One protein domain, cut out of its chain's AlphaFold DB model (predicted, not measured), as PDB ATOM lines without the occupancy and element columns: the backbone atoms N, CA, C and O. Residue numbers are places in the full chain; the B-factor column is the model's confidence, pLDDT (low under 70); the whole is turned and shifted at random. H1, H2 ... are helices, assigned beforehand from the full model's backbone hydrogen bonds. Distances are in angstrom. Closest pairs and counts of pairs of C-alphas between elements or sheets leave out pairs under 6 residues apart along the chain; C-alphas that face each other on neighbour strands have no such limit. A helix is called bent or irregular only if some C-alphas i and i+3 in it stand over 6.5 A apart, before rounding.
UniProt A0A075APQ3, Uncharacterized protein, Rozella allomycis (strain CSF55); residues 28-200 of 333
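This is residues 28 to 200 of the 333 residues of an uncharacterized protein of Rozella allomycis (strain CSF55) (UniProt A0A075APQ3). Two long helical hairpins, H1 with H2 and H6 with H7, are set crosswise to each other; the beginning of H1 meets the later part of H6, and the shorter H5 sits between the hairpins, packing on H2, H6 and H7. The short helices H3 and H8 pack on each other by the last part of H7, with H4 close to H3. The printed part has 173 residues with eight named helices, H1 to H8 in that order along the chain, and no named strand; its class is all helix. It is compact, with a radius of gyration of the C-alphas of 16.6 A, and its C-alphas span 45 by 45 by 28 A.

H1, residues 32 to 51, and H2, residues 59 to 84, touch and form a helical hairpin, at a shallow tilt of 20 degrees, opposite ways; their closest C-alphas, those of Leu 43 and Ala 71, are 4.9 A apart. H1 touches H6, residues 133 to 163, with residues 33 to 40 alone, at a steep tilt of 54 degrees, opposite ways; the closest C-alphas are those of Leu 33 and Ala 161, 5.2 A apart. H2 and H6 are near each other, with 5 pairs of C-alphas within 10 A. H3, residues 95 to 99, touches H8, residues 197 to 200; the closest C-alphas, of Tyr 96 and Val 200, are 5.6 A apart. H4, residues 102 to 105, touches no helix, but is close to H3 without clearly touching it, with the C-alphas of Arg 97 and Gln 105 at 6.2 A. H5, residues 114 to 124, touches H2 at residues 69 to 76 alone, only just about perpendicular at 73 degrees; the closest C-alphas, of Arg 73 and Glu 114, are 5.3 A apart. H5 touches H6 at residues 136 to 147 alone, at a steep tilt of 67 degrees, only just short of about perpendicular, with the C-alphas of Ala 120 and Ala 143 closest at 4.2 A. H6 and H7, residues 170 to 195, touch as a second helical hairpin, at a shallow tilt of 21 degrees, opposite ways, closest at the C-alphas of Leu 146 and Ala 182, 4.8 A. H5 and H7 only just touch, with 3 pairs of C-alphas within 8 A, the closest those of Ile 116 and Glu 187 at 6.5 A. H7 touches H8, closest at the C-alphas of Ile 192 and Val 200, 5.6 A. Among the pairs that are apart are H1 and H7, and H1 and H5. Every O i to N i+4 pair is within hydrogen-bond range in H1 and H5, against 21 of 22 in H2, 23 of 27 in H6, 20 of 22 in H7 and 0 of 1 in H3, where 1 of 2 O i to N i+3 pairs is; H4 and H8 are too short for an O i to N i+4 pair.

H1 begins at C-alpha 32, (-39.394, -4.609, -62.793), and is 28.5 A long from first to last C-alpha. H2 is 37.0 A long and ends at C-alpha 84, (-34.388, 4.979, -61.615). H3 has 5 residues, H4 has 4, and H5 is 15.3 A long. H6, the longest helix with 31 residues, measures 43.3 A and has a kink of 59 degrees near residue 140; it is irregular, with C-alphas 134 and 137 7.6 A apart. H7 measures 36.7 A and has a kink of 29 degrees near residue 177; it is irregular too, with C-alphas 171 and 174 7.1 A apart. H8, four residues, ends at C-alpha 200, (-32.146, 20.768, -42.418).

The two C-alphas farthest apart, those of Asp 55 and Ser 89, are 47.8 A apart. The printed part has no cut and no long link; the links H3 to H4 and H7 to H8 are tight. The mean pLDDT of the printed part is 91.2, and residues 197 to 200 are under 70.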
ATOM      1  N   ASN A  28     -40.594 -12.663 -63.612       89.69
ATOM      2  CA  ASN A  28     -39.476 -12.393 -64.500       89.69
ATOM      3  C   ASN A  28     -38.598 -11.302 -63.885       89.69
ATOM      4  O   ASN A  28     -39.022 -10.155 -63.765       89.69
ATOM      5  N   GLU A  29     -37.372 -11.669 -63.515       86.88
ATOM      6  CA  GLU A  29     -36.403 -10.762 -62.889       86.88
ATOM      7  C   GLU A  29     -35.945  -9.637 -63.821       86.88
ATOM      8  O   GLU A  29     -35.554  -8.574 -63.348       86.88
ATOM      9  N   ALA A  30     -36.055  -9.826 -65.140       87.44
ATOM     10  CA  ALA A  30     -35.750  -8.784 -66.113       87.44
ATOM     11  C   ALA A  30     -36.853  -7.717 -66.211       87.44
ATOM     12  O   ALA A  30     -36.628  -6.676 -66.823       87.44
ATOM     13  N   HIS A  31     -38.054  -7.970 -65.671       90.56
ATOM     14  CA  HIS A  31     -39.205  -7.073 -65.787       90.56
ATOM     15  C   HIS A  31     -39.557  -6.490 -64.403       90.56
ATOM     16  O   HIS A  31     -40.255  -7.148 -63.623       90.56
ATOM     17  N   PRO A  32     -39.145  -5.247 -64.089       94.25
ATOM     18  CA  PRO A  32     -39.394  -4.609 -62.793       94.25
ATOM     19  C   PRO A  32     -40.850  -4.655 -62.308       94.25
ATOM     20  O   PRO A  32     -41.097  -4.864 -61.124       94.25
ATOM     21  N   LEU A  33     -41.832  -4.529 -63.208       95.25
ATOM     22  CA  LEU A  33     -43.251  -4.602 -62.837       95.25
ATOM     23  C   LEU A  33     -43.717  -6.006 -62.437       95.25
ATOM     24  O   LEU A  33     -44.619  -6.131 -61.607       95.25
ATOM     25  N   SER A  34     -43.099  -7.056 -62.984       94.62
ATOM     26  CA  SER A  34     -43.336  -8.424 -62.517       94.62
ATOM     27  C   SER A  34     -42.811  -8.584 -61.090       94.62
ATOM     28  O   SER A  34     -43.558  -8.986 -60.197       94.62
ATOM     29  N   LEU A  35     -41.568  -8.156 -60.836       96.38
ATOM     30  CA  LEU A  35     -40.986  -8.152 -59.491       96.38
ATOM     31  C   LEU A  35     -41.835  -7.345 -58.499       96.38
ATOM     32  O   LEU A  35     -42.106  -7.818 -57.392       96.38
ATOM     33  N   PHE A  36     -42.311  -6.167 -58.912       96.81
ATOM     34  CA  PHE A  36     -43.194  -5.339 -58.099       96.81
ATOM     35  C   PHE A  36     -44.478  -6.089 -57.729       96.81
ATOM     36  O   PHE A  36     -44.822  -6.142 -56.549       96.81
ATOM     37  N   TYR A  37     -45.152  -6.726 -58.695       95.50
ATOM     38  CA  TYR A  37     -46.387  -7.480 -58.450       95.50
ATOM     39  C   TYR A  37     -46.215  -8.524 -57.336       95.50
ATOM     40  O   TYR A  37     -46.986  -8.529 -56.372       95.50
ATOM     41  N   PHE A  38     -45.183  -9.367 -57.435       95.62
ATOM     42  CA  PHE A  38     -44.920 -10.420 -56.448       95.62
ATOM     43  C   PHE A  38     -44.425  -9.867 -55.110       95.62
ATOM     44  O   PHE A  38     -44.789 -10.395 -54.058       95.62
ATOM     45  N   SER A  39     -43.641  -8.786 -55.114       96.62
ATOM     46  CA  SER A  39     -43.227  -8.128 -53.871       96.62
ATOM     47  C   SER A  39     -44.417  -7.545 -53.105       96.62
ATOM     48  O   SER A  39     -44.495  -7.686 -51.883       96.62
ATOM     49  N   ASP A  40     -45.381  -6.959 -53.818       96.25
ATOM     50  CA  ASP A  40     -46.572  -6.375 -53.216       96.25
ATOM     51  C   ASP A  40     -47.554  -7.453 -52.736       96.25
ATOM     52  O   ASP A  40     -48.214  -7.305 -51.706       96.25
ATOM     53  N   ASP A  41     -47.666  -8.566 -53.463       94.31
ATOM     54  CA  ASP A  41     -48.414  -9.744 -53.006       94.31
ATOM     55  C   ASP A  41     -47.826 -10.319 -51.707       94.31
ATOM     56  O   ASP A  41     -48.538 -10.515 -50.716       94.31
ATOM     57  N   HIS A  42     -46.497 -10.450 -51.648       95.38
ATOM     58  CA  HIS A  42     -45.794 -10.860 -50.436       95.38
ATOM     59  C   HIS A  42     -46.013  -9.882 -49.268       95.38
ATOM     60  O   HIS A  42     -46.214 -10.331 -48.135       95.38
ATOM     61  N   LEU A  43     -46.033  -8.568 -49.525       95.69
ATOM     62  CA  LEU A  43     -46.362  -7.557 -48.516       95.69
ATOM     63  C   LEU A  43     -47.774  -7.758 -47.961       95.69
ATOM     64  O   LEU A  43     -47.940  -7.833 -46.744       95.69
ATOM     65  N   VAL A  44     -48.781  -7.912 -48.828       93.69
ATOM     66  CA  VAL A  44     -50.168  -8.157 -48.399       93.69
ATOM     67  C   VAL A  44     -50.245  -9.390 -47.499       93.69
ATOM     68  O   VAL A  44     -50.818  -9.314 -46.411       93.69
ATOM     69  N   HIS A  45     -49.616 -10.499 -47.891       93.62
ATOM     70  CA  HIS A  45     -49.604 -11.717 -47.085       93.62
ATOM     71  C   HIS A  45     -48.878 -11.559 -45.743       93.62
ATOM     72  O   HIS A  45     -49.374 -12.043 -44.723       93.62
ATOM     73  N   ALA A  46     -47.744 -10.854 -45.699       95.12
ATOM     74  CA  ALA A  46     -47.045 -10.576 -44.444       95.12
ATOM     75  C   ALA A  46     -47.924  -9.765 -43.469       95.12
ATOM     76  O   ALA A  46     -47.972 -10.066 -42.273       95.12
ATOM     77  N   CYS A  47     -48.676  -8.785 -43.975       92.88
ATOM     78  CA  CYS A  47     -49.602  -7.990 -43.167       92.88
ATOM     79  C   CYS A  47     -50.765  -8.830 -42.619       92.88
ATOM     80  O   CYS A  47     -51.119  -8.702 -41.446       92.88
ATOM     81  N   GLU A  48     -51.327  -9.735 -43.428       91.75
ATOM     82  CA  GLU A  48     -52.368 -10.670 -42.981       91.75
ATOM     83  C   GLU A  48     -51.871 -11.634 -41.899       91.75
ATOM     84  O   GLU A  48     -52.606 -11.971 -40.967       91.75
ATOM     85  N   GLU A  49     -50.638 -12.129 -42.024       92.44
ATOM     86  CA  GLU A  49     -50.022 -12.980 -41.008       92.44
ATOM     87  C   GLU A  49     -49.852 -12.240 -39.682       92.44
ATOM     88  O   GLU A  49     -50.176 -12.797 -38.629       92.44
ATOM     89  N   LEU A  50     -49.402 -10.982 -39.732       93.12
ATOM     90  CA  LEU A  50     -49.274 -10.127 -38.556       93.12
ATOM     91  C   LEU A  50     -50.639  -9.867 -37.897       93.12
ATOM     92  O   LEU A  50     -50.757  -9.969 -36.676       93.12
ATOM     93  N   GLU A  51     -51.686  -9.585 -38.681       90.81
ATOM     94  CA  GLU A  51     -53.037  -9.310 -38.166       90.81
ATOM     95  C   GLU A  51     -53.653 -10.503 -37.417       90.81
ATOM     96  O   GLU A  51     -54.398 -10.320 -36.451       90.81
ATOM     97  N   LYS A  52     -53.302 -11.738 -37.796       90.62
ATOM     98  CA  LYS A  52     -53.789 -12.963 -37.137       90.62
ATOM     99  C   LYS A  52     -53.194 -13.182 -35.737       90.62
ATOM    100  O   LYS A  52     -53.696 -14.024 -34.989       90.62
ATOM    101  N   ILE A  53     -52.126 -12.472 -35.362       91.12
ATOM    102  CA  ILE A  53     -51.421 -12.670 -34.089       91.12
ATOM    103  C   ILE A  53     -51.961 -11.698 -33.035       91.12
ATOM    104  O   ILE A  53     -51.751 -10.493 -33.111       91.12
ATOM    105  N   ARG A  54     -52.631 -12.233 -32.007       87.06
ATOM    106  CA  ARG A  54     -53.223 -11.424 -30.922       87.06
ATOM    107  C   ARG A  54     -52.209 -10.962 -29.874       87.06
ATOM    108  O   ARG A  54     -52.355  -9.877 -29.322       87.06
ATOM    109  N   ASP A  55     -51.214 -11.794 -29.573       89.19
ATOM    110  CA  ASP A  55     -50.210 -11.484 -28.554       89.19
ATOM    111  C   ASP A  55     -49.063 -10.655 -29.144       89.19
ATOM    112  O   ASP A  55     -48.100 -11.197 -29.694       89.19
ATOM    113  N   VAL A  56     -49.168  -9.336 -28.980       87.00
ATOM    114  CA  VAL A  56     -48.195  -8.343 -29.464       87.00
ATOM    115  C   VAL A  56     -46.823  -8.425 -28.782       87.00
ATOM    116  O   VAL A  56     -45.868  -7.828 -29.268       87.00
ATOM    117  N   ARG A  57     -46.702  -9.136 -27.651       89.19
ATOM    118  CA  ARG A  57     -45.425  -9.316 -26.937       89.19
ATOM    119  C   ARG A  57     -44.721 -10.619 -27.311       89.19
ATOM    120  O   ARG A  57     -43.586 -10.836 -26.898       89.19
ATOM    121  N   SER A  58     -45.378 -11.485 -28.081       93.06
ATOM    122  CA  SER A  58     -44.811 -12.770 -28.481       93.06
ATOM    123  C   SER A  58     -43.667 -12.613 -29.490       93.06
ATOM    124  O   SER A  58     -43.703 -11.759 -30.378       93.06
ATOM    125  N   LEU A  59     -42.695 -13.532 -29.441       94.38
ATOM    126  CA  LEU A  59     -41.660 -13.658 -30.480       94.38
ATOM    127  C   LEU A  59     -42.269 -13.874 -31.876       94.38
ATOM    128  O   LEU A  59     -41.695 -13.466 -32.881       94.38
ATOM    129  N   LYS A  60     -43.445 -14.511 -31.947       94.00
ATOM    130  CA  LYS A  60     -44.177 -14.709 -33.204       94.00
ATOM    131  C   LYS A  60     -44.611 -13.371 -33.806       94.00
ATOM    132  O   LYS A  60     -44.463 -13.188 -35.009       94.00
ATOM    133  N   TYR A  61     -45.112 -12.451 -32.981       92.94
ATOM    134  CA  TYR A  61     -45.493 -11.110 -33.421       92.94
ATOM    135  C   TYR A  61     -44.285 -10.313 -33.907       92.94
ATOM    136  O   TYR A  61     -44.336  -9.749 -34.992       92.94
ATOM    137  N   GLN A  62     -43.181 -10.331 -33.153       92.75
ATOM    138  CA  GLN A  62     -41.944  -9.644 -33.540       92.75
ATOM    139  C   GLN A  62     -41.415 -10.140 -34.895       92.75
ATOM    140  O   GLN A  62     -41.157  -9.337 -35.784       92.75
ATOM    141  N   ARG A  63     -41.368 -11.463 -35.106       95.88
ATOM    142  CA  ARG A  63     -40.963 -12.054 -36.395       95.88
ATOM    143  C   ARG A  63     -41.903 -11.690 -37.544       95.88
ATOM    144  O   ARG A  63     -41.443 -11.446 -38.653       95.88
ATOM    145  N   ALA A  64     -43.215 -11.675 -37.301       94.94
ATOM    146  CA  ALA A  64     -44.188 -11.271 -38.314       94.94
ATOM    147  C   ALA A  64     -44.057  -9.778 -38.658       94.94
ATOM    148  O   ALA A  64     -44.148  -9.414 -39.825       94.94
ATOM    149  N   LEU A  65     -43.781  -8.930 -37.667       94.12
ATOM    150  CA  LEU A  65     -43.537  -7.504 -37.869       94.12
ATOM    151  C   LEU A  65     -42.266  -7.275 -38.698       94.12
ATOM    152  O   LEU A  65     -42.308  -6.570 -39.699       94.12
ATOM    153  N   GLU A  66     -41.162  -7.947 -38.361       95.50
ATOM    154  CA  GLU A  66     -39.935  -7.924 -39.171       95.50
ATOM    155  C   GLU A  66     -40.181  -8.390 -40.614       95.50
ATOM    156  O   GLU A  66     -39.591  -7.850 -41.549       95.50
ATOM    157  N   LYS A  67     -41.061  -9.380 -40.815       96.44
ATOM    158  CA  LYS A  67     -41.446  -9.840 -42.155       96.44
ATOM    159  C   LYS A  67     -42.155  -8.738 -42.946       96.44
ATOM    160  O   LYS A  67     -41.855  -8.583 -44.127       96.44
ATOM    161  N   VAL A  68     -43.035  -7.962 -42.309       95.94
ATOM    162  CA  VAL A  68     -43.695  -6.805 -42.939       95.94
ATOM    163  C   VAL A  68     -42.666  -5.754 -43.352       95.94
ATOM    164  O   VAL A  68     -42.638  -5.391 -44.524       95.94
ATOM    165  N   HIS A  69     -41.761  -5.355 -42.454       95.38
ATOM    166  CA  HIS A  69     -40.697  -4.389 -42.766       95.38
ATOM    167  C   HIS A  69     -39.818  -4.862 -43.942       95.38
ATOM    168  O   HIS A  69     -39.552  -4.126 -44.891       95.38
ATOM    169  N   ARG A  70     -39.427  -6.144 -43.965       96.62
ATOM    170  CA  ARG A  70     -38.682  -6.715 -45.104       96.62
ATOM    171  C   ARG A  70     -39.486  -6.689 -46.405       96.62
ATOM    172  O   ARG A  70     -38.915  -6.414 -47.458       96.62
ATOM    173  N   ALA A  71     -40.786  -6.975 -46.349       96.81
ATOM    174  CA  ALA A  71     -41.647  -6.944 -47.525       96.81
ATOM    175  C   ALA A  71     -41.855  -5.513 -48.051       96.81
ATOM    176  O   ALA A  71     -41.798  -5.307 -49.259       96.81
ATOM    177  N   GLN A  72     -42.000  -4.516 -47.171       96.06
ATOM    178  CA  GLN A  72     -42.052  -3.102 -47.560       96.06
ATOM    179  C   GLN A  72     -40.771  -2.670 -48.269       96.06
ATOM    180  O   GLN A  72     -40.837  -2.086 -49.347       96.06
ATOM    181  N   ARG A  73     -39.605  -3.032 -47.720       95.81
ATOM    182  CA  ARG A  73     -38.314  -2.770 -48.367       95.81
ATOM    183  C   ARG A  73     -38.234  -3.388 -49.762       95.81
ATOM    184  O   ARG A  73     -37.753  -2.745 -50.684       95.81
ATOM    185  N   LEU A  74     -38.743  -4.608 -49.945       96.06
ATOM    186  CA  LEU A  74     -38.761  -5.259 -51.257       96.06
ATOM    187  C   LEU A  74     -39.654  -4.514 -52.265       96.06
ATOM    188  O   LEU A  74     -39.250  -4.323 -53.411       96.06
ATOM    189  N   VAL A  75     -40.836  -4.055 -51.843       96.81
ATOM    190  CA  VAL A  75     -41.729  -3.240 -52.687       96.81
ATOM    191  C   VAL A  75     -41.065  -1.917 -53.072       96.81
ATOM    192  O   VAL A  75     -41.094  -1.529 -54.235       96.81
ATOM    193  N   LEU A  76     -40.419  -1.240 -52.121       97.00
ATOM    194  CA  LEU A  76     -39.703   0.011 -52.382       97.00
ATOM    195  C   LEU A  76     -38.510  -0.190 -53.324       97.00
ATOM    196  O   LEU A  76     -38.324   0.598 -54.246       97.00
ATOM    197  N   ASN A  77     -37.747  -1.272 -53.158       95.38
ATOM    198  CA  ASN A  77     -36.621  -1.590 -54.034       95.38
ATOM    199  C   ASN A  77     -37.079  -1.885 -55.467       95.38
ATOM    200  O   ASN A  77     -36.480  -1.388 -56.416       95.38
ATOM    201  N   THR A  78     -38.152  -2.663 -55.641       95.69
ATOM    202  CA  THR A  78     -38.695  -2.971 -56.977       95.69
ATOM    203  C   THR A  78     -39.336  -1.753 -57.636       95.69
ATOM    204  O   THR A  78     -39.172  -1.560 -58.838       95.69
ATOM    205  N   PHE A  79     -39.988  -0.880 -56.860       96.75
ATOM    206  CA  PHE A  79     -40.404   0.441 -57.331       96.75
ATOM    207  C   PHE A  79     -39.202   1.272 -57.798       96.75
ATOM    208  O   PHE A  79     -39.250   1.867 -58.875       96.75
ATOM    209  N   ASN A  80     -38.110   1.273 -57.025       95.50
ATOM    210  CA  ASN A  80     -36.912   2.046 -57.333       95.50
ATOM    211  C   ASN A  80     -36.262   1.632 -58.663       95.50
ATOM    212  O   ASN A  80     -35.714   2.485 -59.350       95.50
ATOM    213  N   LEU A  81     -36.375   0.358 -59.065       94.44
ATOM    214  CA  LEU A  81     -35.908  -0.099 -60.381       94.44
ATOM    215  C   LEU A  81     -36.586   0.681 -61.517       94.44
ATOM    216  O   LEU A  81     -35.897   1.196 -62.390       94.44
ATOM    217  N   VAL A  82     -37.912   0.847 -61.463       94.50
ATOM    218  CA  VAL A  82     -38.669   1.628 -62.461       94.50
ATOM    219  C   VAL A  82     -38.397   3.127 -62.310       94.50
ATOM    220  O   VAL A  82     -38.170   3.826 -63.292       94.50
ATOM    221  N   TYR A  83     -38.390   3.629 -61.074       94.88
ATOM    222  CA  TYR A  83     -38.151   5.046 -60.784       94.88
ATOM    223  C   TYR A  83     -36.754   5.515 -61.219       94.88
ATOM    224  O   TYR A  83     -36.581   6.669 -61.607       94.88
ATOM    225  N   SER A  84     -35.748   4.639 -61.189       91.94
ATOM    226  CA  SER A  84     -34.388   4.979 -61.615       91.94
ATOM    227  C   SER A  84     -34.305   5.379 -63.092       91.94
ATOM    228  O   SER A  84     -33.489   6.230 -63.434       91.94
ATOM    229  N   GLU A  85     -35.207   4.860 -63.932       89.56
ATOM    230  CA  GLU A  85     -35.309   5.182 -65.363       89.56
ATOM    231  C   GLU A  85     -36.074   6.489 -65.642       89.56
ATOM    232  O   GLU A  85     -36.126   6.960 -66.780       89.56
ATOM    233  N   MET A  86     -36.697   7.079 -64.618       89.81
ATOM    234  CA  MET A  86     -37.406   8.353 -64.720       89.81
ATOM    235  C   MET A  86     -36.414   9.504 -64.932       89.81
ATOM    236  O   MET A  86     -35.345   9.523 -64.323       89.81
ATOM    237  N   ASP A  87     -36.795  10.482 -65.758       91.00
ATOM    238  CA  ASP A  87     -35.993  11.683 -66.012       91.00
ATOM    239  C   ASP A  87     -35.678  12.421 -64.695       91.00
ATOM    240  O   ASP A  87     -36.559  12.664 -63.869       91.00
ATOM    241  N   GLU A  88     -34.412  12.774 -64.483       91.12
ATOM    242  CA  GLU A  88     -33.961  13.495 -63.290       91.12
ATOM    243  C   GLU A  88     -34.645  14.861 -63.141       91.12
ATOM    244  O   GLU A  88     -34.898  15.294 -62.019       91.12
ATOM    245  N   SER A  89     -35.021  15.534 -64.240       90.38
ATOM    246  CA  SER A  89     -35.629  16.873 -64.160       90.38
ATOM    247  C   SER A  89     -37.021  16.883 -63.525       90.38
ATOM    248  O   SER A  89     -37.521  17.941 -63.146       90.38
ATOM    249  N   ILE A  90     -37.675  15.722 -63.456       91.25
ATOM    250  CA  ILE A  90     -39.009  15.560 -62.862       91.25
ATOM    251  C   ILE A  90     -38.961  14.930 -61.467       91.25
ATOM    252  O   ILE A  90     -40.008  14.824 -60.822       91.25
ATOM    253  N   LYS A  91     -37.772  14.542 -60.984       94.00
ATOM    254  CA  LYS A  91     -37.580  14.023 -59.629       94.00
ATOM    255  C   LYS A  91     -37.575  15.161 -58.612       94.00
ATOM    256  O   LYS A  91     -37.012  16.233 -58.831       94.00
ATOM    257  N   ALA A  92     -38.212  14.926 -57.472       93.75
ATOM    258  CA  ALA A  92     -38.232  15.870 -56.372       93.75
ATOM    259  C   ALA A  92     -36.822  16.007 -55.758       93.75
ATOM    260  O   ALA A  92     -36.132  15.003 -55.538       93.75
ATOM    261  N   PRO A  93     -36.375  17.239 -55.453       90.25
ATOM    262  CA  PRO A  93     -35.042  17.466 -54.917       90.25
ATOM    263  C   PRO A  93     -34.904  16.886 -53.505       90.25
ATOM    264  O   PRO A  93     -35.768  17.069 -52.648       90.25
ATOM    265  N   ARG A  94     -33.760  16.244 -53.247       90.94
ATOM    266  CA  ARG A  94     -33.395  15.652 -51.945       90.94
ATOM    267  C   ARG A  94     -32.190  16.340 -51.300       90.94
ATOM    268  O   ARG A  94     -31.441  15.725 -50.546       90.94
ATOM    269  N   THR A  95     -31.983  17.624 -51.600       86.75
ATOM    270  CA  THR A  95     -30.825  18.411 -51.127       86.75
ATOM    271  C   THR A  95     -30.685  18.403 -49.603       86.75
ATOM    272  O   THR A  95     -29.567  18.404 -49.089       86.75
ATOM    273  N   TYR A  96     -31.804  18.286 -48.883       87.00
ATOM    274  CA  TYR A  96     -31.854  18.170 -47.426       87.00
ATOM    275  C   TYR A  96     -31.099  16.951 -46.863       87.00
ATOM    276  O   TYR A  96     -30.671  16.989 -45.715       87.00
ATOM    277  N   ARG A  97     -30.877  15.884 -47.644       89.88
ATOM    278  CA  ARG A  97     -30.075  14.730 -47.197       89.88
ATOM    279  C   ARG A  97     -28.599  15.077 -47.020       89.88
ATOM    280  O   ARG A  97     -27.937  14.489 -46.185       89.88
ATOM    281  N   SER A  98     -28.070  16.052 -47.757       85.56
ATOM    282  CA  SER A  98     -26.640  16.393 -47.680       85.56
ATOM    283  C   SER A  98     -26.235  17.088 -46.374       85.56
ATOM    284  O   SER A  98     -25.051  17.120 -46.038       85.56
ATOM    285  N   VAL A  99     -27.212  17.628 -45.634       82.38
ATOM    286  CA  VAL A  99     -26.987  18.448 -44.433       82.38
ATOM    287  C   VAL A  99     -27.263  17.713 -43.117       82.38
ATOM    288  O   VAL A  99     -26.946  18.250 -42.059       82.38
ATOM    289  N   ILE A 100     -27.823  16.495 -43.153       84.19
ATOM    290  CA  ILE A 100     -28.014  15.656 -41.951       84.19
ATOM    291  C   ILE A 100     -26.698  14.940 -41.567       84.19
ATOM    292  O   ILE A 100     -25.775  14.908 -42.384       84.19
ATOM    293  N   PRO A 101     -26.541  14.374 -40.353       83.69
ATOM    294  CA  PRO A 101     -25.318  13.659 -39.978       83.69
ATOM    295  C   PRO A 101     -25.019  12.482 -40.918       83.69
ATOM    296  O   PRO A 101     -25.928  11.776 -41.343       83.69
ATOM    297  N   ARG A 102     -23.735  12.240 -41.225       82.62
ATOM    298  CA  ARG A 102     -23.313  11.199 -42.190       82.62
ATOM    299  C   ARG A 102     -23.825   9.797 -41.857       82.62
ATOM    300  O   ARG A 102     -24.110   9.035 -42.768       82.62
ATOM    301  N   GLU A 103     -23.922   9.469 -40.575       83.06
ATOM    302  CA  GLU A 103     -24.408   8.163 -40.116       83.06
ATOM    303  C   GLU A 103     -25.865   7.933 -40.549       83.06
ATOM    304  O   GLU A 103     -26.202   6.851 -41.021       83.06
ATOM    305  N   ASP A 104     -26.694   8.980 -40.495       84.69
ATOM    306  CA  ASP A 104     -28.096   8.947 -40.915       84.69
ATOM    307  C   ASP A 104     -28.268   9.085 -42.438       84.69
ATOM    308  O   ASP A 104     -29.254   8.606 -42.997       84.69
ATOM    309  N   GLN A 105     -27.306   9.709 -43.136       85.62
ATOM    310  CA  GLN A 105     -27.317   9.782 -44.606       85.62
ATOM    311  C   GLN A 105     -27.310   8.386 -45.232       85.62
ATOM    312  O   GLN A 105     -28.069   8.141 -46.170       85.62
ATOM    313  N   MET A 106     -26.530   7.457 -44.668       82.44
ATOM    314  CA  MET A 106     -26.422   6.082 -45.165       82.44
ATOM    315  C   MET A 106     -27.771   5.348 -45.191       82.44
ATOM    316  O   MET A 106     -27.996   4.512 -46.061       82.44
ATOM    317  N   GLU A 107     -28.700   5.668 -44.284       81.69
ATOM    318  CA  GLU A 107     -30.043   5.064 -44.288       81.69
ATOM    319  C   GLU A 107     -30.943   5.585 -45.421       81.69
ATOM    320  O   GLU A 107     -31.988   4.992 -45.709       81.69
ATOM    321  N   LEU A 108     -30.562   6.701 -46.047       86.12
ATOM    322  CA  LEU A 108     -31.329   7.379 -47.089       86.12
ATOM    323  C   LEU A 108     -30.684   7.259 -48.480       86.12
ATOM    324  O   LEU A 108     -31.382   7.454 -49.472       86.12
ATOM    325  N   GLU A 109     -29.389   6.949 -48.585       73.31
ATOM    326  CA  GLU A 109     -28.624   6.959 -49.847       73.31
ATOM    327  C   GLU A 109     -29.179   6.011 -50.934       73.31
ATOM    328  O   GLU A 109     -29.196   6.387 -52.106       73.31
ATOM    329  N   ASP A 110     -29.766   4.866 -50.567       71.25
ATOM    330  CA  ASP A 110     -30.230   3.825 -51.508       71.25
ATOM    331  C   ASP A 110     -31.676   4.014 -52.034       71.25
ATOM    332  O   ASP A 110     -32.369   3.064 -52.408       71.25
ATOM    333  N   GLY A 111     -32.162   5.257 -52.082       85.12
ATOM    334  CA  GLY A 111     -33.480   5.595 -52.630       85.12
ATOM    335  C   GLY A 111     -34.560   5.753 -51.559       85.12
ATOM    336  O   GLY A 111     -34.591   6.772 -50.862       85.12
ATOM    337  N   PHE A 112     -35.489   4.799 -51.474       94.56
ATOM    338  CA  PHE A 112     -36.676   4.882 -50.615       94.56
ATOM    339  C   PHE A 112     -36.508   4.032 -49.348       94.56
ATOM    340  O   PHE A 112     -36.557   2.803 -49.393       94.56
ATOM    341  N   SER A 113     -36.341   4.692 -48.200       94.25
ATOM    342  CA  SER A 113     -36.191   4.028 -46.902       94.25
ATOM    343  C   SER A 113     -37.518   3.495 -46.357       94.25
ATOM    344  O   SER A 113     -38.513   4.211 -46.240       94.25
ATOM    345  N   GLU A 114     -37.522   2.232 -45.942       94.31
ATOM    346  CA  GLU A 114     -38.690   1.605 -45.324       94.31
ATOM    347  C   GLU A 114     -39.089   2.279 -44.001       94.31
ATOM    348  O   GLU A 114     -40.279   2.465 -43.758       94.31
ATOM    349  N   ASN A 115     -38.120   2.773 -43.220       93.06
ATOM    350  CA  ASN A 115     -38.383   3.513 -41.982       93.06
ATOM    351  C   ASN A 115     -39.263   4.755 -42.229       93.06
ATOM    352  O   ASN A 115     -40.140   5.073 -41.422       93.06
ATOM    353  N   ILE A 116     -39.059   5.441 -43.360       95.31
ATOM    354  CA  ILE A 116     -39.845   6.617 -43.759       95.31
ATOM    355  C   ILE A 116     -41.267   6.208 -44.154       95.31
ATOM    356  O   ILE A 116     -42.231   6.842 -43.715       95.31
ATOM    357  N   LEU A 117     -41.425   5.121 -44.916       95.62
ATOM    358  CA  LEU A 117     -42.748   4.598 -45.262       95.62
ATOM    359  C   LEU A 117     -43.522   4.182 -44.003       95.62
ATOM    360  O   LEU A 117     -44.666   4.604 -43.817       95.62
ATOM    361  N   PHE A 118     -42.890   3.422 -43.106       94.81
ATOM    362  CA  PHE A 118     -43.492   3.011 -41.842       94.81
ATOM    363  C   PHE A 118     -43.906   4.215 -40.985       94.81
ATOM    364  O   PHE A 118     -45.016   4.247 -40.446       94.81
ATOM    365  N   ALA A 119     -43.058   5.245 -40.900       94.56
ATOM    366  CA  ALA A 119     -43.376   6.479 -40.192       94.56
ATOM    367  C   ALA A 119     -44.638   7.163 -40.752       94.56
ATOM    368  O   ALA A 119     -45.526   7.553 -39.985       94.56
ATOM    369  N   ALA A 120     -44.764   7.261 -42.078       96.06
ATOM    370  CA  ALA A 120     -45.938   7.838 -42.731       96.06
ATOM    371  C   ALA A 120     -47.213   7.017 -42.473       96.06
ATOM    372  O   ALA A 120     -48.278   7.559 -42.159       96.06
ATOM    373  N   GLU A 121     -47.124   5.692 -42.543       94.56
ATOM    374  CA  GLU A 121     -48.251   4.800 -42.269       94.56
ATOM    375  C   GLU A 121     -48.712   4.876 -40.809       94.56
ATOM    376  O   GLU A 121     -49.917   4.904 -40.535       94.56
ATOM    377  N   ALA A 122     -47.763   4.956 -39.874       93.12
ATOM    378  CA  ALA A 122     -48.040   5.085 -38.452       93.12
ATOM    379  C   ALA A 122     -48.741   6.421 -38.151       93.12
ATOM    380  O   ALA A 122     -49.825   6.447 -37.556       93.12
ATOM    381  N   ILE A 123     -48.163   7.536 -38.609       93.88
ATOM    382  CA  ILE A 123     -48.690   8.882 -38.353       93.88
ATOM    383  C   ILE A 123     -50.048   9.093 -39.036       93.88
ATOM    384  O   ILE A 123     -50.966   9.638 -38.415       93.88
ATOM    385  N   SER A 124     -50.229   8.620 -40.276       93.00
ATOM    386  CA  SER A 124     -51.511   8.741 -40.993       93.00
ATOM    387  C   SER A 124     -52.672   8.065 -40.252       93.00
ATOM    388  O   SER A 124     -53.813   8.525 -40.330       93.00
ATOM    389  N   ARG A 125     -52.381   7.032 -39.450       90.25
ATOM    390  CA  ARG A 125     -53.348   6.311 -38.603       90.25
ATOM    391  C   ARG A 125     -53.418   6.813 -37.160       90.25
ATOM    392  O   ARG A 125     -54.128   6.232 -36.342       90.25
ATOM    393  N   GLY A 126     -52.735   7.913 -36.849       88.88
ATOM    394  CA  GLY A 126     -52.790   8.575 -35.547       88.88
ATOM    395  C   GLY A 126     -51.862   7.982 -34.485       88.88
ATOM    396  O   GLY A 126     -52.011   8.316 -33.308       88.88
ATOM    397  N   PHE A 127     -50.908   7.131 -34.873       89.62
ATOM    398  CA  PHE A 127     -49.829   6.725 -33.977       89.62
ATOM    399  C   PHE A 127     -48.813   7.863 -33.830       89.62
ATOM    400  O   PHE A 127     -48.678   8.728 -34.694       89.62
ATOM    401  N   ARG A 128     -48.101   7.866 -32.701       87.62
ATOM    402  CA  ARG A 128     -47.016   8.810 -32.419       87.62
ATOM    403  C   ARG A 128     -45.686   8.084 -32.536       87.62
ATOM    404  O   ARG A 128     -45.576   6.952 -32.068       87.62
ATOM    405  N   ILE A 129     -44.692   8.747 -33.116       87.12
ATOM    406  CA  ILE A 129     -43.327   8.228 -33.215       87.12
ATOM    407  C   ILE A 129     -42.528   8.739 -32.023       87.12
ATOM    408  O   ILE A 129     -42.567   9.928 -31.700       87.12
ATOM    409  N   ARG A 130     -41.828   7.821 -31.356       83.50
ATOM    410  CA  ARG A 130     -41.017   8.139 -30.184       83.50
ATOM    411  C   ARG A 130     -39.870   9.074 -30.571       83.50
ATOM    412  O   ARG A 130     -39.152   8.774 -31.513       83.50
ATOM    413  N   GLY A 131     -39.674  10.151 -29.817       78.62
ATOM    414  CA  GLY A 131     -38.616  11.138 -30.057       78.62
ATOM    415  C   GLY A 131     -39.068  12.361 -30.858       78.62
ATOM    416  O   GLY A 131     -38.440  13.407 -30.750       78.62
ATOM    417  N   ILE A 132     -40.184  12.274 -31.590       81.88
ATOM    418  CA  ILE A 132     -40.756  13.383 -32.371       81.88
ATOM    419  C   ILE A 132     -42.256  13.574 -32.102       81.88
ATOM    420  O   ILE A 132     -42.992  14.148 -32.908       81.88
ATOM    421  N   GLU A 133     -42.747  13.131 -30.942       83.88
ATOM    422  CA  GLU A 133     -44.173  13.126 -30.594       83.88
ATOM    423  C   GLU A 133     -44.805  14.521 -30.697       83.88
ATOM    424  O   GLU A 133     -45.989  14.659 -31.022       83.88
ATOM    425  N   ASN A 134     -44.017  15.566 -30.431       76.19
ATOM    426  CA  ASN A 134     -44.453  16.958 -30.473       76.19
ATOM    427  C   ASN A 134     -44.775  17.468 -31.881       76.19
ATOM    428  O   ASN A 134     -45.555  18.416 -31.994       76.19
ATOM    429  N   TYR A 135     -44.247  16.812 -32.913       79.88
ATOM    430  CA  TYR A 135     -44.413  17.183 -34.315       79.88
ATOM    431  C   TYR A 135     -45.465  16.332 -35.043       79.88
ATOM    432  O   TYR A 135     -45.741  16.565 -36.215       79.88
ATOM    433  N   THR A 136     -46.119  15.386 -34.353       82.44
ATOM    434  CA  THR A 136     -47.120  14.478 -34.956       82.44
ATOM    435  C   THR A 136     -48.198  15.222 -35.758       82.44
ATOM    436  O   THR A 136     -48.579  14.778 -36.836       82.44
ATOM    437  N   ASP A 137     -48.691  16.359 -35.256       79.69
ATOM    438  CA  ASP A 137     -49.724  17.145 -35.947       79.69
ATOM    439  C   ASP A 137     -49.213  17.792 -37.243       79.69
ATOM    440  O   ASP A 137     -49.960  17.841 -38.219       79.69
ATOM    441  N   LEU A 138     -47.956  18.256 -37.253       82.88
ATOM    442  CA  LEU A 138     -47.293  18.831 -38.430       82.88
ATOM    443  C   LEU A 138     -47.119  17.758 -39.511       82.88
ATOM    444  O   LEU A 138     -47.441  17.967 -40.678       82.88
ATOM    445  N   LEU A 139     -46.683  16.568 -39.093       90.56
ATOM    446  CA  LEU A 139     -46.414  15.438 -39.977       90.56
ATOM    447  C   LEU A 139     -47.683  14.733 -40.471       90.56
ATOM    448  O   LEU A 139     -47.628  13.970 -41.433       90.56
ATOM    449  N   LYS A 140     -48.840  14.979 -39.849       92.12
ATOM    450  CA  LYS A 140     -50.075  14.245 -40.150       92.12
ATOM    451  C   LYS A 140     -50.525  14.390 -41.598       92.12
ATOM    452  O   LYS A 140     -50.874  13.399 -42.231       92.12
ATOM    453  N   HIS A 141     -50.546  15.614 -42.112       92.94
ATOM    454  CA  HIS A 141     -50.968  15.864 -43.487       92.94
ATOM    455  C   HIS A 141     -50.015  15.242 -44.524       92.94
ATOM    456  O   HIS A 141     -50.496  14.448 -45.336       92.94
ATOM    457  N   PRO A 142     -48.691  15.506 -44.492       95.44
ATOM    458  CA  PRO A 142     -47.773  14.884 -45.445       95.44
ATOM    459  C   PRO A 142     -47.730  13.352 -45.306       95.44
ATOM    460  O   PRO A 142     -47.651  12.665 -46.318       95.44
ATOM    461  N   ALA A 143     -47.900  12.796 -44.098       96.44
ATOM    462  CA  ALA A 143     -48.016  11.349 -43.897       96.44
ATOM    463  C   ALA A 143     -49.227  10.742 -44.627       96.44
ATOM    464  O   ALA A 143     -49.112   9.699 -45.266       96.44
ATOM    465  N   VAL A 144     -50.395  11.394 -44.548       95.69
ATOM    466  CA  VAL A 144     -51.608  10.953 -45.262       95.69
ATOM    467  C   VAL A 144     -51.415  11.044 -46.776       95.69
ATOM    468  O   VAL A 144     -51.818  10.127 -47.489       95.69
ATOM    469  N   GLN A 145     -50.782  12.114 -47.267       97.06
ATOM    470  CA  GLN A 145     -50.487  12.276 -48.693       97.06
ATOM    471  C   GLN A 145     -49.542  11.188 -49.203       97.06
ATOM    472  O   GLN A 145     -49.848  10.551 -50.209       97.06
ATOM    473  N   LEU A 146     -48.440  10.929 -48.491       98.12
ATOM    474  CA  LEU A 146     -47.491   9.885 -48.862       98.12
ATOM    475  C   LEU A 146     -48.138   8.496 -48.821       98.12
ATOM    476  O   LEU A 146     -48.019   7.739 -49.782       98.12
ATOM    477  N   HIS A 147     -48.881   8.174 -47.760       95.94
ATOM    478  CA  HIS A 147     -49.570   6.889 -47.676       95.94
ATOM    479  C   HIS A 147     -50.564   6.692 -48.832       95.94
ATOM    480  O   HIS A 147     -50.568   5.639 -49.469       95.94
ATOM    481  N   GLY A 148     -51.365   7.714 -49.156       95.50
ATOM    482  CA  GLY A 148     -52.298   7.663 -50.283       95.50
ATOM    483  C   GLY A 148     -51.599   7.539 -51.641       95.50
ATOM    484  O   GLY A 148     -52.039   6.764 -52.489       95.50
ATOM    485  N   ALA A 149     -50.485   8.248 -51.840       97.75
ATOM    486  CA  ALA A 149     -49.687   8.133 -53.057       97.75
ATOM    487  C   ALA A 149     -49.057   6.737 -53.198       97.75
ATOM    488  O   ALA A 149     -49.046   6.178 -54.293       97.75
ATOM    489  N   PHE A 150     -48.612   6.129 -52.093       97.31
ATOM    490  CA  PHE A 150     -48.117   4.752 -52.085       97.31
ATOM    491  C   PHE A 150     -49.216   3.745 -52.454       97.31
ATOM    492  O   PHE A 150     -48.994   2.857 -53.277       97.31
ATOM    493  N   GLU A 151     -50.430   3.897 -51.911       95.25
ATOM    494  CA  GLU A 151     -51.571   3.065 -52.316       95.25
ATOM    495  C   GLU A 151     -51.905   3.225 -53.809       95.25
ATOM    496  O   GLU A 151     -52.220   2.233 -54.473       95.25
ATOM    497  N   ALA A 152     -51.791   4.439 -54.356       95.88
ATOM    498  CA  ALA A 152     -51.993   4.696 -55.781       95.88
ATOM    499  C   ALA A 152     -50.922   4.018 -56.650       95.88
ATOM    500  O   ALA A 152     -51.275   3.361 -57.630       95.88
ATOM    501  N   VAL A 153     -49.638   4.102 -56.274       97.25
ATOM    502  CA  VAL A 153     -48.546   3.382 -56.956       97.25
ATOM    503  C   VAL A 153     -48.836   1.888 -56.981       97.25
ATOM    504  O   VAL A 153     -48.842   1.290 -58.053       97.25
ATOM    505  N   ARG A 154     -49.163   1.292 -55.828       95.94
ATOM    506  CA  ARG A 154     -49.485  -0.140 -55.728       95.94
ATOM    507  C   ARG A 154     -50.638  -0.537 -56.644       95.94
ATOM    508  O   ARG A 154     -50.548  -1.552 -57.331       95.94
ATOM    509  N   PHE A 155     -51.696   0.273 -56.691       94.19
ATOM    510  CA  PHE A 155     -52.841   0.049 -57.574       94.19
ATOM    511  C   PHE A 155     -52.433   0.096 -59.056       94.19
ATOM    512  O   PHE A 155     -52.690  -0.849 -59.804       94.19
ATOM    513  N   VAL A 156     -51.781   1.181 -59.481       95.81
ATOM    514  CA  VAL A 156     -51.443   1.425 -60.890       95.81
ATOM    515  C   VAL A 156     -50.391   0.431 -61.384       95.81
ATOM    516  O   VAL A 156     -50.561  -0.135 -62.461       95.81
ATOM    517  N   PHE A 157     -49.352   0.153 -60.594       96.19
ATOM    518  CA  PHE A 157     -48.286  -0.779 -60.971       96.19
ATOM    519  C   PHE A 157     -48.804  -2.212 -61.072       96.19
ATOM    520  O   PHE A 157     -48.492  -2.893 -62.045       96.19
ATOM    521  N   ARG A 158     -49.651  -2.669 -60.132       94.00
ATOM    522  CA  ARG A 158     -50.301  -3.987 -60.243       94.00
ATOM    523  C   ARG A 158     -51.169  -4.082 -61.488       94.00
ATOM    524  O   ARG A 158     -51.087  -5.070 -62.215       94.00
ATOM    525  N   ASN A 159     -51.983  -3.058 -61.745       93.25
ATOM    526  CA  ASN A 159     -52.825  -3.021 -62.934       93.25
ATOM    527  C   ASN A 159     -51.982  -3.067 -64.211       93.25
ATOM    528  O   ASN A 159     -52.303  -3.819 -65.128       93.25
ATOM    529  N   ARG A 160     -50.888  -2.302 -64.267       94.06
ATOM    530  CA  ARG A 160     -49.976  -2.321 -65.407       94.06
ATOM    531  C   ARG A 160     -49.334  -3.695 -65.568       94.06
ATOM    532  O   ARG A 160     -49.458  -4.259 -66.643       94.06
ATOM    533  N   ALA A 161     -48.778  -4.279 -64.507       94.25
ATOM    534  CA  ALA A 161     -48.103  -5.577 -64.547       94.25
ATOM    535  C   ALA A 161     -48.971  -6.717 -65.111       94.25
ATOM    536  O   ALA A 161     -48.459  -7.564 -65.836       94.25
ATOM    537  N   MET A 162     -50.275  -6.735 -64.809       91.31
ATOM    538  CA  MET A 162     -51.194  -7.774 -65.305       91.31
ATOM    539  C   MET A 162     -51.631  -7.584 -66.761       91.31
ATOM    540  O   MET A 162     -52.017  -8.553 -67.409       91.31
ATOM    541  N   ASN A 163     -51.625  -6.346 -67.258       91.31
ATOM    542  CA  ASN A 163     -52.017  -6.039 -68.635       91.31
ATOM    543  C   ASN A 163     -50.812  -6.093 -69.582       91.31
ATOM    544  O   ASN A 163     -50.896  -6.626 -70.683       91.31
ATOM    545  N   ASN A 164     -49.696  -5.514 -69.148       90.75
ATOM    546  CA  ASN A 164     -48.426  -5.509 -69.850       90.75
ATOM    547  C   ASN A 164     -47.304  -5.204 -68.830       90.75
ATOM    548  O   ASN A 164     -47.240  -4.084 -68.327       90.75
ATOM    549  N   PRO A 165     -46.425  -6.147 -68.472       90.50
ATOM    550  CA  PRO A 165     -45.318  -5.878 -67.551       90.50
ATOM    551  C   PRO A 165     -44.081  -5.261 -68.234       90.50
ATOM    552  O   PRO A 165     -43.147  -4.842 -67.543       90.50
ATOM    553  N   GLU A 166     -44.051  -5.217 -69.567       90.56
ATOM    554  CA  GLU A 166     -42.875  -4.824 -70.343       90.56
ATOM    555  C   GLU A 166     -42.712  -3.295 -70.437       90.56
ATOM    556  O   GLU A 166     -43.716  -2.559 -70.417       90.56
ATOM    557  N   PRO A 167     -41.456  -2.809 -70.541       89.25
ATOM    558  CA  PRO A 167     -41.172  -1.417 -70.878       89.25
ATOM    559  C   PRO A 167     -41.690  -1.064 -72.289       89.25
ATOM    560  O   PRO A 167     -41.911  -1.955 -73.111       89.25
ATOM    561  N   PRO A 168     -41.862   0.232 -72.613       91.69
ATOM    562  CA  PRO A 168     -41.528   1.406 -71.800       91.69
ATOM    563  C   PRO A 168     -42.578   1.734 -70.726       91.69
ATOM    564  O   PRO A 168     -43.753   1.397 -70.866       91.69
ATOM    565  N   TYR A 169     -42.156   2.446 -69.676       93.00
ATOM    566  CA  TYR A 169     -42.970   2.783 -68.495       93.00
ATOM    567  C   TYR A 169     -43.492   4.230 -68.472       93.00
ATOM    568  O   TYR A 169     -43.804   4.775 -67.413       93.00
ATOM    569  N   HIS A 170     -43.604   4.883 -69.632       91.81
ATOM    570  CA  HIS A 170     -44.017   6.291 -69.723       91.81
ATOM    571  C   HIS A 170     -45.407   6.566 -69.132       91.81
ATOM    572  O   HIS A 170     -45.639   7.632 -68.567       91.81
ATOM    573  N   ASP A 171     -46.318   5.598 -69.213       94.25
ATOM    574  CA  ASP A 171     -47.662   5.690 -68.640       94.25
ATOM    575  C   ASP A 171     -47.664   5.743 -67.102       94.25
ATOM    576  O   ASP A 171     -48.629   6.210 -66.498       94.25
ATOM    577  N   LEU A 172     -46.567   5.327 -66.460       96.75
ATOM    578  CA  LEU A 172     -46.413   5.324 -65.006       96.75
ATOM    579  C   LEU A 172     -45.828   6.628 -64.452       96.75
ATOM    580  O   LEU A 172     -45.906   6.862 -63.245       96.75
ATOM    581  N   VAL A 173     -45.281   7.503 -65.303       95.69
ATOM    582  CA  VAL A 173     -44.593   8.733 -64.870       95.69
ATOM    583  C   VAL A 173     -45.485   9.589 -63.975       95.69
ATOM    584  O   VAL A 173     -45.047  10.021 -62.916       95.69
ATOM    585  N   GLY A 174     -46.764   9.759 -64.326       96.75
ATOM    586  CA  GLY A 174     -47.687  10.579 -63.536       96.75
ATOM    587  C   GLY A 174     -47.852  10.104 -62.087       96.75
ATOM    588  O   GLY A 174     -47.791  10.916 -61.165       96.75
ATOM    589  N   VAL A 175     -48.023   8.793 -61.862       97.69
ATOM    590  CA  VAL A 175     -48.177   8.250 -60.500       97.69
ATOM    591  C   VAL A 175     -46.849   8.259 -59.736       97.69
ATOM    592  O   VAL A 175     -46.844   8.541 -58.538       97.69
ATOM    593  N   MET A 176     -45.727   8.029 -60.428       97.38
ATOM    594  CA  MET A 176     -44.390   8.098 -59.833       97.38
ATOM    595  C   MET A 176     -44.050   9.514 -59.370       97.38
ATOM    596  O   MET A 176     -43.589   9.672 -58.245       97.38
ATOM    597  N   THR A 177     -44.347  10.546 -60.167       97.50
ATOM    598  CA  THR A 177     -44.113  11.950 -59.789       97.50
ATOM    599  C   THR A 177     -44.893  12.339 -58.536       97.50
ATOM    600  O   THR A 177     -44.338  12.961 -57.633       97.50
ATOM    601  N   VAL A 178     -46.172  11.958 -58.446       97.88
ATOM    602  CA  VAL A 178     -47.000  12.261 -57.265       97.88
ATOM    603  C   VAL A 178     -46.448  11.573 -56.016       97.88
ATOM    604  O   VAL A 178     -46.369  12.195 -54.955       97.88
ATOM    605  N   PHE A 179     -46.045  10.307 -56.136       98.38
ATOM    606  CA  PHE A 179     -45.416   9.575 -55.039       98.38
ATOM    607  C   PHE A 179     -44.086  10.193 -54.619       98.38
ATOM    608  O   PHE A 179     -43.875  10.414 -53.431       98.38
ATOM    609  N   ASP A 180     -43.227  10.535 -55.574       97.88
ATOM    610  CA  ASP A 180     -41.913  11.113 -55.317       97.88
ATOM    611  C   ASP A 180     -41.998  12.476 -54.616       97.88
ATOM    612  O   ASP A 180     -41.315  12.716 -53.622       97.88
ATOM    613  N   GLN A 181     -42.908  13.348 -55.060       96.88
ATOM    614  CA  GLN A 181     -43.157  14.637 -54.410       96.88
ATOM    615  C   GLN A 181     -43.684  14.468 -52.982       96.88
ATOM    616  O   GLN A 181     -43.218  15.146 -52.063       96.88
ATOM    617  N   ALA A 182     -44.641  13.556 -52.777       98.00
ATOM    618  CA  ALA A 182     -45.164  13.262 -51.448       98.00
ATOM    619  C   ALA A 182     -44.080  12.662 -50.536       98.00
ATOM    620  O   ALA A 182     -44.018  13.004 -49.353       98.00
ATOM    621  N   TRP A 183     -43.204  11.819 -51.092       97.88
ATOM    622  CA  TRP A 183     -42.081  11.216 -50.382       97.88
ATOM    623  C   TRP A 183     -41.076  12.263 -49.936       97.88
ATOM    624  O   TRP A 183     -40.828  12.387 -48.740       97.88
ATOM    625  N   ALA A 184     -40.536  13.044 -50.874       95.69
ATOM    626  CA  ALA A 184     -39.540  14.066 -50.579       95.69
ATOM    627  C   ALA A 184     -40.070  15.077 -49.557       95.69
ATOM    628  O   ALA A 184     -39.365  15.441 -48.616       95.69
ATOM    629  N   LYS A 185     -41.347  15.473 -49.677       94.62
ATOM    630  CA  LYS A 185     -41.978  16.366 -48.705       94.62
ATOM    631  C   LYS A 185     -42.048  15.741 -47.313       94.62
ATOM    632  O   LYS A 185     -41.667  16.391 -46.346       94.62
ATOM    633  N   PHE A 186     -42.539  14.510 -47.185       96.44
ATOM    634  CA  PHE A 186     -42.651  13.863 -45.877       96.44
ATOM    635  C   PHE A 186     -41.280  13.561 -45.258       96.44
ATOM    636  O   PHE A 186     -41.080  13.824 -44.076       96.44
ATOM    637  N   GLU A 187     -40.330  13.057 -46.047       95.44
ATOM    638  CA  GLU A 187     -38.973  12.749 -45.594       95.44
ATOM    639  C   GLU A 187     -38.240  14.009 -45.119       95.44
ATOM    640  O   GLU A 187     -37.657  13.998 -44.038       95.44
ATOM    641  N   GLN A 188     -38.344  15.124 -45.851       92.44
ATOM    642  CA  GLN A 188     -37.766  16.396 -45.421       92.44
ATOM    643  C   GLN A 188     -38.349  16.870 -44.082       92.44
ATOM    644  O   GLN A 188     -37.598  17.265 -43.191       92.44
ATOM    645  N   GLU A 189     -39.676  16.830 -43.917       90.44
ATOM    646  CA  GLU A 189     -40.315  17.216 -42.652       90.44
ATOM    647  C   GLU A 189     -39.925  16.262 -41.511       90.44
ATOM    648  O   GLU A 189     -39.695  16.708 -40.387       90.44
ATOM    649  N   MET A 190     -39.773  14.963 -41.785       91.19
ATOM    650  CA  MET A 190     -39.254  13.992 -40.817       91.19
ATOM    651  C   MET A 190     -37.823  14.325 -40.387       91.19
ATOM    652  O   MET A 190     -37.554  14.364 -39.185       91.19
ATOM    653  N   CYS A 191     -36.930  14.627 -41.334       89.62
ATOM    654  CA  CYS A 191     -35.569  15.071 -41.038       89.62
ATOM    655  C   CYS A 191     -35.579  16.351 -40.191       89.62
ATOM    656  O   CYS A 191     -34.862  16.425 -39.198       89.62
ATOM    657  N   ILE A 192     -36.418  17.339 -40.526       85.06
ATOM    658  CA  ILE A 192     -36.570  18.576 -39.739       85.06
ATOM    659  C   ILE A 192     -36.983  18.263 -38.299       85.06
ATOM    660  O   ILE A 192     -36.435  18.841 -37.365       85.06
ATOM    661  N   CYS A 193     -37.924  17.340 -38.105       85.19
ATOM    662  CA  CYS A 193     -38.397  16.975 -36.771       85.19
ATOM    663  C   CYS A 193     -37.336  16.228 -35.949       85.19
ATOM    664  O   CYS A 193     -37.302  16.385 -34.731       85.19
ATOM    665  N   TYR A 194     -36.498  15.413 -36.595       84.50
ATOM    666  CA  TYR A 194     -35.457  14.620 -35.931       84.50
ATOM    667  C   TYR A 194     -34.180  15.416 -35.640       84.50
ATOM    668  O   TYR A 194     -33.614  15.293 -34.556       84.50
ATOM    669  N   PHE A 195     -33.732  16.228 -36.596       82.44
ATOM    670  CA  PHE A 195     -32.446  16.929 -36.542       82.44
ATOM    671  C   PHE A 195     -32.576  18.420 -36.199       82.44
ATOM    672  O   PHE A 195     -31.586  19.081 -35.891       82.44
ATOM    673  N   GLY A 196     -33.797  18.955 -36.214       73.19
ATOM    674  CA  GLY A 196     -34.085  20.367 -35.995       73.19
ATOM    675  C   GLY A 196     -34.111  21.171 -37.294       73.19
ATOM    676  O   GLY A 196     -33.380  20.909 -38.255       73.19
ATOM    677  N   TYR A 197     -34.948  22.209 -37.317       67.75
ATOM    678  CA  TYR A 197     -35.201  23.010 -38.518       67.75
ATOM    679  C   TYR A 197     -33.941  23.689 -39.054       67.75
ATOM    680  O   TYR A 197     -33.673  23.670 -40.252       67.75
ATOM    681  N   HIS A 198     -33.149  24.260 -38.149       64.50
ATOM    682  CA  HIS A 198     -31.926  24.991 -38.474       64.50
ATOM    683  C   HIS A 198     -30.857  24.113 -39.143       64.50
ATOM    684  O   HIS A 198     -30.057  24.634 -39.912       64.50
ATOM    685  N   MET A 199     -30.845  22.802 -38.880       67.44
ATOM    686  CA  MET A 199     -29.906  21.877 -39.514       67.44
ATOM    687  C   MET A 199     -30.337  21.549 -40.944       67.44
ATOM    688  O   MET A 199     -29.521  21.560 -41.859       67.44
ATOM    689  N   VAL A 200     -31.631  21.292 -41.146       67.62
ATOM    690  CA  VAL A 200     -32.146  20.768 -42.418       67.62
ATOM    691  C   VAL A 200     -32.505  21.869 -43.416       67.62
ATOM    692  O   VAL A 200     -32.343  21.687 -44.621       67.62
TER     693      VAL A 200